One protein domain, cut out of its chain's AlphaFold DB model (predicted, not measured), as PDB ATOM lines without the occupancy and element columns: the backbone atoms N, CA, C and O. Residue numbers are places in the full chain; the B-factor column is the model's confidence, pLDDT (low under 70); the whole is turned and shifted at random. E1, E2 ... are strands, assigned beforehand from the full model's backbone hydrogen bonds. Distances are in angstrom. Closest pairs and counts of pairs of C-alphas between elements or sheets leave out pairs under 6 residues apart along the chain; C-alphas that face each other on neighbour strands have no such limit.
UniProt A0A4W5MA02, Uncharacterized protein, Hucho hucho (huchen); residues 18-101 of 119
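AT A GLANCE: This is residues 18 to 101 of the 119 residues of an uncharacterized protein of Hucho hucho (huchen) (UniProt A0A4W5MA02). This domain has little regular structure: a three-strand sheet, E1 to E3, from which the long unnamed stretch 50 to 101 swings away in a wide open loop. Residues 59 to 68 and 74 to 82 of that loop stand free. The 84 printed residues hold three named strands and no named helix, all strand, with 24 residues in them. It is loose, radius of gyration of the C-alphas 15.8 A, spanning 46 by 36 by 27 A.

HOW THE PARTS SIT: Start at E1, residues 18 to 25; its hairpin partner E2, residues 28 to 36, is antiparallel at 169 degrees, N 21 to O 32 being 2.8 A. E3, residues 43 to 49, forms a hairpin with E2, antiparallel at 168 degrees, N 31 to O 47 being 2.8 A. The three make a meander, each strand the antiparallel neighbour of the one before, with E1 and E3 as edge strands.

IN THESE COORDINATES: Find C-alpha 18 at (217.366, 195.203, 267.118); E1 runs 23.1 A from there. E2 spans 26.6 A and E3 20.4 A, ending at C-alpha 49, (196.969, 197.744, 266.820).

THE WHOLE: The C-alphas of Ser 39 and Asn 63, the farthest apart, are 47.0 A apart. The printed part has no cut and no long link between named strands; pLDDT is under 70 at residues 38 to 40.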
ATOM      1  N   PHE A  18     218.811 195.158 266.974       85.00
ATOM      2  CA  PHE A  18     217.366 195.203 267.118       85.00
ATOM      3  C   PHE A  18     216.856 193.805 267.452       85.00
ATOM      4  O   PHE A  18     217.201 192.830 266.781       85.00
ATOM      5  N   VAL A  19     216.051 193.713 268.505       89.50
ATOM      6  CA  VAL A  19     215.322 192.503 268.885       89.50
ATOM      7  C   VAL A  19     213.845 192.838 268.817       89.50
ATOM      8  O   VAL A  19     213.379 193.701 269.554       89.50
ATOM      9  N   SER A  20     213.117 192.173 267.928       92.62
ATOM     10  CA  SER A  20     211.673 192.338 267.796       92.62
ATOM     11  C   SER A  20     210.936 191.153 268.408       92.62
ATOM     12  O   SER A  20     211.287 190.002 268.148       92.62
ATOM     13  N   TYR A  21     209.874 191.438 269.149       94.69
ATOM     14  CA  TYR A  21     208.850 190.479 269.532       94.69
ATOM     15  C   TYR A  21     207.523 190.957 268.952       94.69
ATOM     16  O   TYR A  21     207.087 192.068 269.249       94.69
ATOM     17  N   PHE A  22     206.914 190.132 268.108       96.38
ATOM     18  CA  PHE A  22     205.606 190.388 267.523       96.38
ATOM     19  C   PHE A  22     204.644 189.301 267.988       96.38
ATOM     20  O   PHE A  22     204.957 188.115 267.879       96.38
ATOM     21  N   SER A  23     203.480 189.709 268.479       97.00
ATOM     22  CA  SER A  23     202.400 188.811 268.863       97.00
ATOM     23  C   SER A  23     201.095 189.295 268.252       97.00
ATOM     24  O   SER A  23     200.840 190.497 268.171       97.00
ATOM     25  N   ARG A  24     200.262 188.352 267.813       96.62
ATOM     26  CA  ARG A  24     198.912 188.638 267.340       96.62
ATOM     27  C   ARG A  24     197.948 187.611 267.907       96.62
ATOM     28  O   ARG A  24     198.170 186.413 267.750       96.62
ATOM     29  N   ALA A  25     196.861 188.085 268.499       95.88
ATOM     30  CA  ALA A  25     195.744 187.266 268.940       95.88
ATOM     31  C   ALA A  25     194.473 187.794 268.271       95.88
ATOM     32  O   ALA A  25     194.059 188.925 268.507       95.88
ATOM     33  N   TYR A  26     193.867 186.980 267.406       96.44
ATOM     34  CA  TYR A  26     192.761 187.406 266.545       96.44
ATOM     35  C   TYR A  26     193.123 188.674 265.743       96.44
ATOM     36  O   TYR A  26     194.101 188.655 264.988       96.44
ATOM     37  N   GLN A  27     192.339 189.745 265.875       96.88
ATOM     38  CA  GLN A  27     192.557 191.028 265.208       96.88
ATOM     39  C   GLN A  27     193.569 191.940 265.922       96.88
ATOM     40  O   GLN A  27     194.076 192.873 265.301       96.88
ATOM     41  N   ASP A  28     193.887 191.663 267.188       97.19
ATOM     42  CA  ASP A  28     194.757 192.511 267.998       97.19
ATOM     43  C   ASP A  28     196.222 192.109 267.818       97.19
ATOM     44  O   ASP A  28     196.571 190.924 267.861       97.19
ATOM     45  N   ALA A  29     197.092 193.100 267.621       97.62
ATOM     46  CA  ALA A  29     198.522 192.905 267.409       97.62
ATOM     47  C   ALA A  29     199.355 193.788 268.339       97.62
ATOM     48  O   ALA A  29     199.016 194.945 268.587       97.62
ATOM     49  N   GLU A  30     200.489 193.257 268.787       97.88
ATOM     50  CA  GLU A  30     201.477 193.961 269.597       97.88
ATOM     51  C   GLU A  30     202.880 193.748 269.020       97.88
ATOM     52  O   GLU A  30     203.264 192.637 268.643       97.88
ATOM     53  N   LEU A  31     203.658 194.826 268.972       96.44
ATOM     54  CA  LEU A  31     205.061 194.830 268.583       96.44
ATOM     55  C   LEU A  31     205.880 195.454 269.710       96.44
ATOM     56  O   LEU A  31     205.614 196.570 270.142       96.44
ATOM     57  N   SER A  32     206.921 194.754 270.141       94.81
ATOM     58  CA  SER A  32     207.960 195.289 271.013       94.81
ATOM     59  C   SER A  32     209.287 195.233 270.274       94.81
ATOM     60  O   SER A  32     209.767 194.154 269.931       94.81
ATOM     61  N   LEU A  33     209.901 196.390 270.055       92.75
ATOM     62  CA  LEU A  33     211.221 196.527 269.463       92.75
ATOM     63  C   LEU A  33     212.193 196.999 270.540       92.75
ATOM     64  O   LEU A  33     212.068 198.088 271.088       92.75
ATOM     65  N   THR A  34     213.170 196.162 270.853       90.19
ATOM     66  CA  THR A  34     214.269 196.511 271.743       90.19
ATOM     67  C   THR A  34     215.489 196.864 270.920       90.19
ATOM     68  O   THR A  34     215.993 196.051 270.143       90.19
ATOM     69  N   HIS A  35     215.986 198.066 271.140       85.56
ATOM     70  CA  HIS A  35     217.184 198.588 270.528       85.56
ATOM     71  C   HIS A  35     218.315 198.562 271.560       85.56
ATOM     72  O   HIS A  35     218.224 199.164 272.631       85.56
ATOM     73  N   ARG A  36     219.367 197.787 271.274       75.56
ATOM     74  CA  ARG A  36     220.526 197.655 272.164       75.56
ATOM     75  C   ARG A  36     221.748 198.333 271.564       75.56
ATOM     76  O   ARG A  36     222.320 197.834 270.592       75.56
ATOM     77  N   PHE A  37     222.169 199.406 272.222       72.94
ATOM     78  CA  PHE A  37     223.477 200.024 272.058       72.94
ATOM     79  C   PHE A  37     224.405 199.572 273.193       72.94
ATOM     80  O   PHE A  37     224.023 199.668 274.357       72.94
ATOM     81  N   PRO A  38     225.637 199.127 272.911       65.94
ATOM     82  CA  PRO A  38     226.571 198.674 273.952       65.94
ATOM     83  C   PRO A  38     226.992 199.720 274.989       65.94
ATOM     84  O   PRO A  38     227.578 199.354 276.003       65.94
ATOM     85  N   SER A  39     226.700 201.003 274.761       67.75
ATOM     86  CA  SER A  39     227.087 202.104 275.654       67.75
ATOM     87  C   SER A  39     225.932 203.050 275.995       67.75
ATOM     88  O   SER A  39     226.174 204.116 276.552       67.75
ATOM     89  N   GLN A  40     224.686 202.693 275.662       67.75
ATOM     90  CA  GLN A  40     223.506 203.499 275.993       67.75
ATOM     91  C   GLN A  40     222.446 202.643 276.697       67.75
ATOM     92  O   GLN A  40     222.469 201.413 276.579       67.75
ATOM     93  N   PRO A  41     221.511 203.275 277.427       72.25
ATOM     94  CA  PRO A  41     220.353 202.583 277.963       72.25
ATOM     95  C   PRO A  41     219.594 201.851 276.856       72.25
ATOM     96  O   PRO A  41     219.494 202.322 275.726       72.25
ATOM     97  N   VAL A  42     219.059 200.682 277.193       81.62
ATOM     98  CA  VAL A  42     218.220 199.910 276.279       81.62
ATOM     99  C   VAL A  42     216.956 200.711 275.984       81.62
ATOM    100  O   VAL A  42     216.188 201.010 276.896       81.62
ATOM    101  N   GLU A  43     216.730 201.025 274.713       83.81
ATOM    102  CA  GLU A  43     215.509 201.682 274.263       83.81
ATOM    103  C   GLU A  43     214.484 200.613 273.865       83.81
ATOM    104  O   GLU A  43     214.801 199.642 273.170       83.81
ATOM    105  N   VAL A  44     213.253 200.765 274.351       88.88
ATOM    106  CA  VAL A  44     212.150 199.848 274.055       88.88
ATOM    107  C   VAL A  44     211.013 200.643 273.445       88.88
ATOM    108  O   VAL A  44     210.391 201.467 274.108       88.88
ATOM    109  N   PHE A  45     210.725 200.345 272.188       92.12
ATOM    110  CA  PHE A  45     209.585 200.867 271.462       92.12
ATOM    111  C   PHE A  45     208.464 199.827 271.471       92.12
ATOM    112  O   PHE A  45     208.708 198.646 271.211       92.12
ATOM    113  N   LYS A  46     207.245 200.253 271.803       95.50
ATOM    114  CA  LYS A  46     206.062 199.390 271.821       95.50
ATOM    115  C   LYS A  46     204.973 200.005 270.968       95.50
ATOM    116  O   LYS A  46     204.629 201.162 271.168       95.50
ATOM    117  N   GLU A  47     204.409 199.193 270.092       97.19
ATOM    118  CA  GLU A  47     203.266 199.546 269.261       97.19
ATOM    119  C   GLU A  47     202.174 198.505 269.412       97.19
ATOM    120  O   GLU A  47     202.436 197.316 269.615       97.19
ATOM    121  N   SER A  48     200.933 198.960 269.297       97.62
ATOM    122  CA  SER A  48     199.769 198.086 269.359       97.62
ATOM    123  C   SER A  48     198.740 198.507 268.330       97.62
ATOM    124  O   SER A  48     198.515 199.696 268.123       97.62
ATOM    125  N   ASN A  49     198.081 197.526 267.728       97.06
ATOM    126  CA  ASN A  49     196.969 197.744 266.820       97.06
ATOM    127  C   ASN A  49     195.754 196.962 267.324       97.06
ATOM    128  O   ASN A  49     195.845 195.753 267.533       97.06
ATOM    129  N   ARG A  50     194.632 197.662 267.522       97.06
ATOM    130  CA  ARG A  50     193.364 197.108 268.026       97.06
ATOM    131  C   ARG A  50     192.206 197.562 267.138       97.06
ATOM    132  O   ARG A  50     191.467 198.482 267.497       97.06
ATOM    133  N   PRO A  51     192.098 197.008 265.924       96.19
ATOM    134  CA  PRO A  51     191.081 197.415 264.971       96.19
ATOM    135  C   PRO A  51     189.687 196.953 265.418       96.19
ATOM    136  O   PRO A  51     189.514 195.864 265.960       96.19
ATOM    137  N   ASN A  52     188.663 197.754 265.118       96.25
ATOM    138  CA  ASN A  52     187.269 197.372 265.338       96.25
ATOM    139  C   ASN A  52     186.770 196.480 264.186       96.25
ATOM    140  O   ASN A  52     186.086 196.943 263.274       96.25
ATOM    141  N   THR A  53     187.181 195.214 264.187       94.62
ATOM    142  CA  THR A  53     186.804 194.213 263.182       94.62
ATOM    143  C   THR A  53     186.593 192.852 263.829       94.62
ATOM    144  O   THR A  53     187.197 192.529 264.848       94.62
ATOM    145  N   THR A  54     185.748 192.034 263.210       92.75
ATOM    146  CA  THR A  54     185.518 190.636 263.598       92.75
ATOM    147  C   THR A  54     186.388 189.654 262.809       92.75
ATOM    148  O   THR A  54     186.389 188.456 263.090       92.75
ATOM    149  N   VAL A  55     187.153 190.136 261.823       93.62
ATOM    150  CA  VAL A  55     188.078 189.311 261.037       93.62
ATOM    151  C   VAL A  55     189.387 189.147 261.811       93.62
ATOM    152  O   VAL A  55     190.241 190.028 261.784       93.62
ATOM    153  N   GLY A  56     189.546 188.015 262.504       93.81
ATOM    154  CA  GLY A  56     190.732 187.739 263.333       93.81
ATOM    155  C   GLY A  56     191.581 186.534 262.907       93.81
ATOM    156  O   GLY A  56     192.730 186.393 263.338       93.81
ATOM    157  N   LEU A  57     191.049 185.644 262.064       96.12
ATOM    158  CA  LEU A  57     191.749 184.415 261.679       96.12
ATOM    159  C   LEU A  57     192.709 184.669 260.512       96.12
ATOM    160  O   LEU A  57     192.310 185.173 259.466       96.12
ATOM    161  N   LEU A  58     193.972 184.260 260.678       94.44
ATOM    162  CA  LEU A  58     194.912 184.138 259.564       94.44
ATOM    163  C   LEU A  58     194.798 182.721 259.017       94.44
ATOM    164  O   LEU A  58     195.331 181.784 259.606       94.44
ATOM    165  N   ASN A  59     194.069 182.578 257.916       93.31
ATOM    166  CA  ASN A  59     193.938 181.298 257.244       93.31
ATOM    167  C   ASN A  59     195.173 181.047 256.369       93.31
ATOM    168  O   ASN A  59     195.498 181.871 255.515       93.31
ATOM    169  N   LEU A  60     195.856 179.925 256.592       94.44
ATOM    170  CA  LEU A  60     197.034 179.515 255.834       94.44
ATOM    171  C   LEU A  60     196.752 178.153 255.206       94.44
ATOM    172  O   LEU A  60     196.556 177.169 255.916       94.44
ATOM    173  N   ASP A  61     196.755 178.095 253.879       95.38
ATOM    174  CA  ASP A  61     196.719 176.829 253.156       95.38
ATOM    175  C   ASP A  61     198.129 176.229 253.113       95.38
ATOM    176  O   ASP A  61     199.064 176.795 252.546       95.38
ATOM    177  N   THR A  62     198.281 175.055 253.719       92.75
ATOM    178  CA  THR A  62     199.564 174.356 253.836       92.75
ATOM    179  C   THR A  62     200.180 173.983 252.489       92.75
ATOM    180  O   THR A  62     201.387 173.759 252.425       92.75
ATOM    181  N   ASN A  63     199.377 173.909 251.424       95.00
ATOM    182  CA  ASN A  63     199.853 173.550 250.088       95.00
ATOM    183  C   ASN A  63     200.447 174.735 249.319       95.00
ATOM    184  O   ASN A  63     201.208 174.524 248.375       95.00
ATOM    185  N   SER A  64     200.108 175.964 249.706       92.69
ATOM    186  CA  SER A  64     200.479 177.180 248.973       92.69
ATOM    187  C   SER A  64     201.238 178.207 249.816       92.69
ATOM    188  O   SER A  64     201.847 179.122 249.262       92.69
ATOM    189  N   VAL A  65     201.255 178.057 251.145       94.88
ATOM    190  CA  VAL A  65     201.945 178.990 252.039       94.88
ATOM    191  C   VAL A  65     203.459 178.998 251.801       94.88
ATOM    192  O   VAL A  65     204.129 177.963 251.744       94.88
ATOM    193  N   VAL A  66     204.010 180.206 251.726       94.81
ATOM    194  CA  VAL A  66     205.446 180.478 251.642       94.81
ATOM    195  C   VAL A  66     205.867 181.371 252.803       94.81
ATOM    196  O   VAL A  66     205.117 182.245 253.237       94.81
ATOM    197  N   PHE A  67     207.079 181.152 253.311       93.94
ATOM    198  CA  PHE A  67     207.673 181.973 254.361       93.94
ATOM    199  C   PHE A  67     209.066 182.422 253.922       93.94
ATOM    200  O   PHE A  67     210.012 181.636 253.908       93.94
ATOM    201  N   TYR A  68     209.161 183.686 253.514       95.06
ATOM    202  CA  TYR A  68     210.389 184.304 253.028       95.06
ATOM    203  C   TYR A  68     211.031 185.157 254.124       95.06
ATOM    204  O   TYR A  68     210.347 185.918 254.808       95.06
ATOM    205  N   VAL A  69     212.354 185.059 254.274       93.75
ATOM    206  CA  VAL A  69     213.133 185.862 255.225       93.75
ATOM    207  C   VAL A  69     214.266 186.556 254.479       93.75
ATOM    208  O   VAL A  69     214.961 185.933 253.682       93.75
ATOM    209  N   GLY A  70     214.447 187.854 254.726       93.44
ATOM    210  CA  GLY A  70     215.474 188.678 254.080       93.44
ATOM    211  C   GLY A  70     215.139 189.102 252.645       93.44
ATOM    212  O   GLY A  70     215.552 190.166 252.212       93.44
ATOM    213  N   GLY A  71     214.335 188.341 251.913       93.88
ATOM    214  CA  GLY A  71     213.869 188.722 250.583       93.88
ATOM    215  C   GLY A  71     213.054 187.614 249.938       93.88
ATOM    216  O   GLY A  71     212.945 186.520 250.488       93.88
ATOM    217  N   TYR A  72     212.493 187.905 248.770       94.62
ATOM    218  CA  TYR A  72     211.674 186.981 247.988       94.62
ATOM    219  C   TYR A  72     212.275 186.751 246.581       94.62
ATOM    220  O   TYR A  72     213.088 187.568 246.129       94.62
ATOM    221  N   PRO A  73     211.938 185.631 245.911       94.06
ATOM    222  CA  PRO A  73     212.340 185.347 244.531       94.06
ATOM    223  C   PRO A  73     211.860 186.407 243.532       94.06
ATOM    224  O   PRO A  73     210.843 187.054 243.763       94.06
ATOM    225  N   ASP A  74     212.562 186.562 242.409       92.56
ATOM    226  CA  ASP A  74     212.233 187.593 241.407       92.56
ATOM    227  C   ASP A  74     210.916 187.309 240.660       92.56
ATOM    228  O   ASP A  74     210.292 188.226 240.133       92.56
ATOM    229  N   ASP A  75     210.467 186.052 240.645       93.69
ATOM    230  CA  ASP A  75     209.184 185.608 240.096       93.69
ATOM    231  C   ASP A  75     208.026 185.681 241.111       93.69
ATOM    232  O   ASP A  75     206.878 185.392 240.768       93.69
ATOM    233  N   PHE A  76     208.288 186.117 242.349       94.56
ATOM    234  CA  PHE A  76     207.260 186.343 243.361       94.56
ATOM    235  C   PHE A  76     206.854 187.819 243.422       94.56
ATOM    236  O   PHE A  76     207.679 188.707 243.632       94.56
ATOM    237  N   THR A  77     205.552 188.089 243.314       95.56
ATOM    238  CA  THR A  77     204.999 189.441 243.488       95.56
ATOM    239  C   THR A  77     204.298 189.547 244.846       95.56
ATOM    240  O   THR A  77     203.199 189.010 244.990       95.56
ATOM    241  N   PRO A  78     204.872 190.246 245.845       95.56
ATOM    242  CA  PRO A  78     204.208 190.419 247.131       95.56
ATOM    243  C   PRO A  78     203.037 191.421 247.049       95.56
ATOM    244  O   PRO A  78     202.961 192.233 246.106       95.56
ATOM    245  N   PRO A  79     202.152 191.421 248.070       96.06
ATOM    246  CA  PRO A  79     201.201 192.506 248.310       96.06
ATOM    247  C   PRO A  79     201.895 193.869 248.301       96.06
ATOM    248  O   PRO A  79     203.075 193.968 248.645       96.06
ATOM    249  N   VAL A  80     201.180 194.918 247.893       96.69
ATOM    250  CA  VAL A  80     201.770 196.250 247.681       96.69
ATOM    251  C   VAL A  80     202.417 196.805 248.952       96.69
ATOM    252  O   VAL A  80     203.471 197.430 248.877       96.69
ATOM    253  N   GLU A  81     201.853 196.476 250.111       96.00
ATOM    254  CA  GLU A  81     202.319 196.863 251.442       96.00
ATOM    255  C   GLU A  81     203.666 196.225 251.812       96.00
ATOM    256  O   GLU A  81     204.326 196.686 252.737       96.00
ATOM    257  N   LEU A  82     204.079 195.165 251.107       95.62
ATOM    258  CA  LEU A  82     205.304 194.403 251.363       95.62
ATOM    259  C   LEU A  82     206.313 194.469 250.203       95.62
ATOM    260  O   LEU A  82     207.303 193.738 250.213       95.62
ATOM    261  N   ARG A  83     206.096 195.340 249.208       94.62
ATOM    262  CA  ARG A  83     207.012 195.556 248.067       94.62
ATOM    263  C   ARG A  83     208.237 196.387 248.460       94.62
ATOM    264  O   ARG A  83     208.489 197.452 247.903       94.62
ATOM    265  N   TYR A  84     209.004 195.890 249.422       93.75
ATOM    266  CA  TYR A  84     210.282 196.468 249.826       93.75
ATOM    267  C   TYR A  84     211.455 195.787 249.103       93.75
ATOM    268  O   TYR A  84     211.361 194.607 248.756       93.75
ATOM    269  N   PRO A  85     212.586 196.487 248.899       93.75
ATOM    270  CA  PRO A  85     213.818 195.859 248.429       93.75
ATOM    271  C   PRO A  85     214.264 194.698 249.331       93.75
ATOM    272  O   PRO A  85     213.960 194.669 250.526       93.75
ATOM    273  N   LYS A  86     215.040 193.759 248.769       93.06
ATOM    274  CA  LYS A  86     215.657 192.665 249.537       93.06
ATOM    275  C   LYS A  86     216.524 193.260 250.657       93.06
ATOM    276  O   LYS A  86     217.309 194.178 250.422       93.06
ATOM    277  N   TYR A  87     216.363 192.744 251.869       92.62
ATOM    278  CA  TYR A  87     217.061 193.206 253.061       92.62
ATOM    279  C   TYR A  87     218.572 193.014 252.924       92.62
ATOM    280  O   TYR A  87     219.046 191.933 252.574       92.62
ATOM    281  N   CYS A  88     219.325 194.056 253.272       89.94
ATOM    282  CA  CYS A  88     220.776 194.012 253.382       89.94
ATOM    283  C   CYS A  88     221.171 194.122 254.858       89.94
ATOM    284  O   CYS A  88     220.925 195.138 255.510       89.94
ATOM    285  N   GLY A  89     221.757 193.056 255.396       88.31
ATOM    286  CA  GLY A  89     222.189 192.971 256.787       88.31
ATOM    287  C   GLY A  89     222.049 191.556 257.339       88.31
ATOM    288  O   GLY A  89     221.692 190.620 256.628       88.31
ATOM    289  N   ALA A  90     222.295 191.398 258.638       88.38
ATOM    290  CA  ALA A  90     222.168 190.108 259.308       88.38
ATOM    291  C   ALA A  90     220.793 189.950 259.972       88.38
ATOM    292  O   ALA A  90     220.359 190.815 260.736       88.38
ATOM    293  N   ILE A  91     220.145 188.806 259.740       89.50
ATOM    294  CA  ILE A  91     218.914 188.393 260.424       89.50
ATOM    295  C   ILE A  91     219.224 187.150 261.254       89.50
ATOM    296  O   ILE A  91     219.874 186.219 260.783       89.50
ATOM    297  N   LYS A  92     218.735 187.121 262.494       88.94
ATOM    298  CA  LYS A  92     218.707 185.917 263.324       88.94
ATOM    299  C   LYS A  92     217.262 185.635 263.707       88.94
ATOM    300  O   LYS A  92     216.637 186.462 264.363       88.94
ATOM    301  N   LEU A  93     216.758 184.473 263.308       88.31
ATOM    302  CA  LEU A  93     215.453 183.976 263.735       88.31
ATOM    303  C   LEU A  93     215.603 183.206 265.055       88.31
ATOM    304  O   LEU A  93     216.622 182.545 265.265       88.31
ATOM    305  N   SER A  94     214.623 183.340 265.948       87.38
ATOM    306  CA  SER A  94     214.624 182.686 267.264       87.38
ATOM    307  C   SER A  94     213.466 181.705 267.374       87.38
ATOM    308  O   SER A  94     213.668 180.493 267.299       87.38
ATOM    309  N   THR A  95     212.249 182.227 267.516       91.19
ATOM    310  CA  THR A  95     211.050 181.422 267.735       91.19
ATOM    311  C   THR A  95     209.873 181.939 266.923       91.19
ATOM    312  O   THR A  95     209.776 183.130 266.629       91.19
ATOM    313  N   ILE A  96     208.977 181.023 266.565       92.75
ATOM    314  CA  ILE A  96     207.650 181.307 266.012       92.75
ATOM    315  C   ILE A  96     206.684 180.428 266.802       92.75
ATOM    316  O   ILE A  96     206.887 179.218 266.856       92.75
ATOM    317  N   ASN A  97     205.672 181.026 267.441       92.19
ATOM    318  CA  ASN A  97     204.729 180.320 268.322       92.19
ATOM    319  C   ASN A  97     205.440 179.397 269.334       92.19
ATOM    320  O   ASN A  97     205.133 178.211 269.429       92.19
ATOM    321  N   ASP A  98     206.455 179.934 270.017       91.50
ATOM    322  CA  ASP A  98     207.285 179.246 271.020       91.50
ATOM    323  C   ASP A  98     208.088 178.027 270.526       91.50
ATOM    324  O   ASP A  98     208.789 177.381 271.304       91.50
ATOM    325  N   GLN A  99     208.077 177.745 269.222       92.81
ATOM    326  CA  GLN A  99     208.925 176.728 268.605       92.81
ATOM    327  C   GLN A  99     210.195 177.354 268.030       92.81
ATOM    328  O   GLN A  99     210.151 178.427 267.428       92.81
ATOM    329  N   PHE A 100     211.335 176.681 268.197       88.19
ATOM    330  CA  PHE A 100     212.614 177.139 267.654       88.19
ATOM    331  C   PHE A 100     212.676 176.951 266.138       88.19
ATOM    332  O   PHE A 100     212.477 175.849 265.631       88.19
ATOM    333  N   PHE A 101     213.040 178.017 265.425       87.94
ATOM    334  CA  PHE A 101     213.274 177.984 263.983       87.94
ATOM    335  C   PHE A 101     214.676 178.489 263.661       87.94
ATOM    336  O   PHE A 101     215.098 179.549 264.118       87.94
TER     337      PHE A 101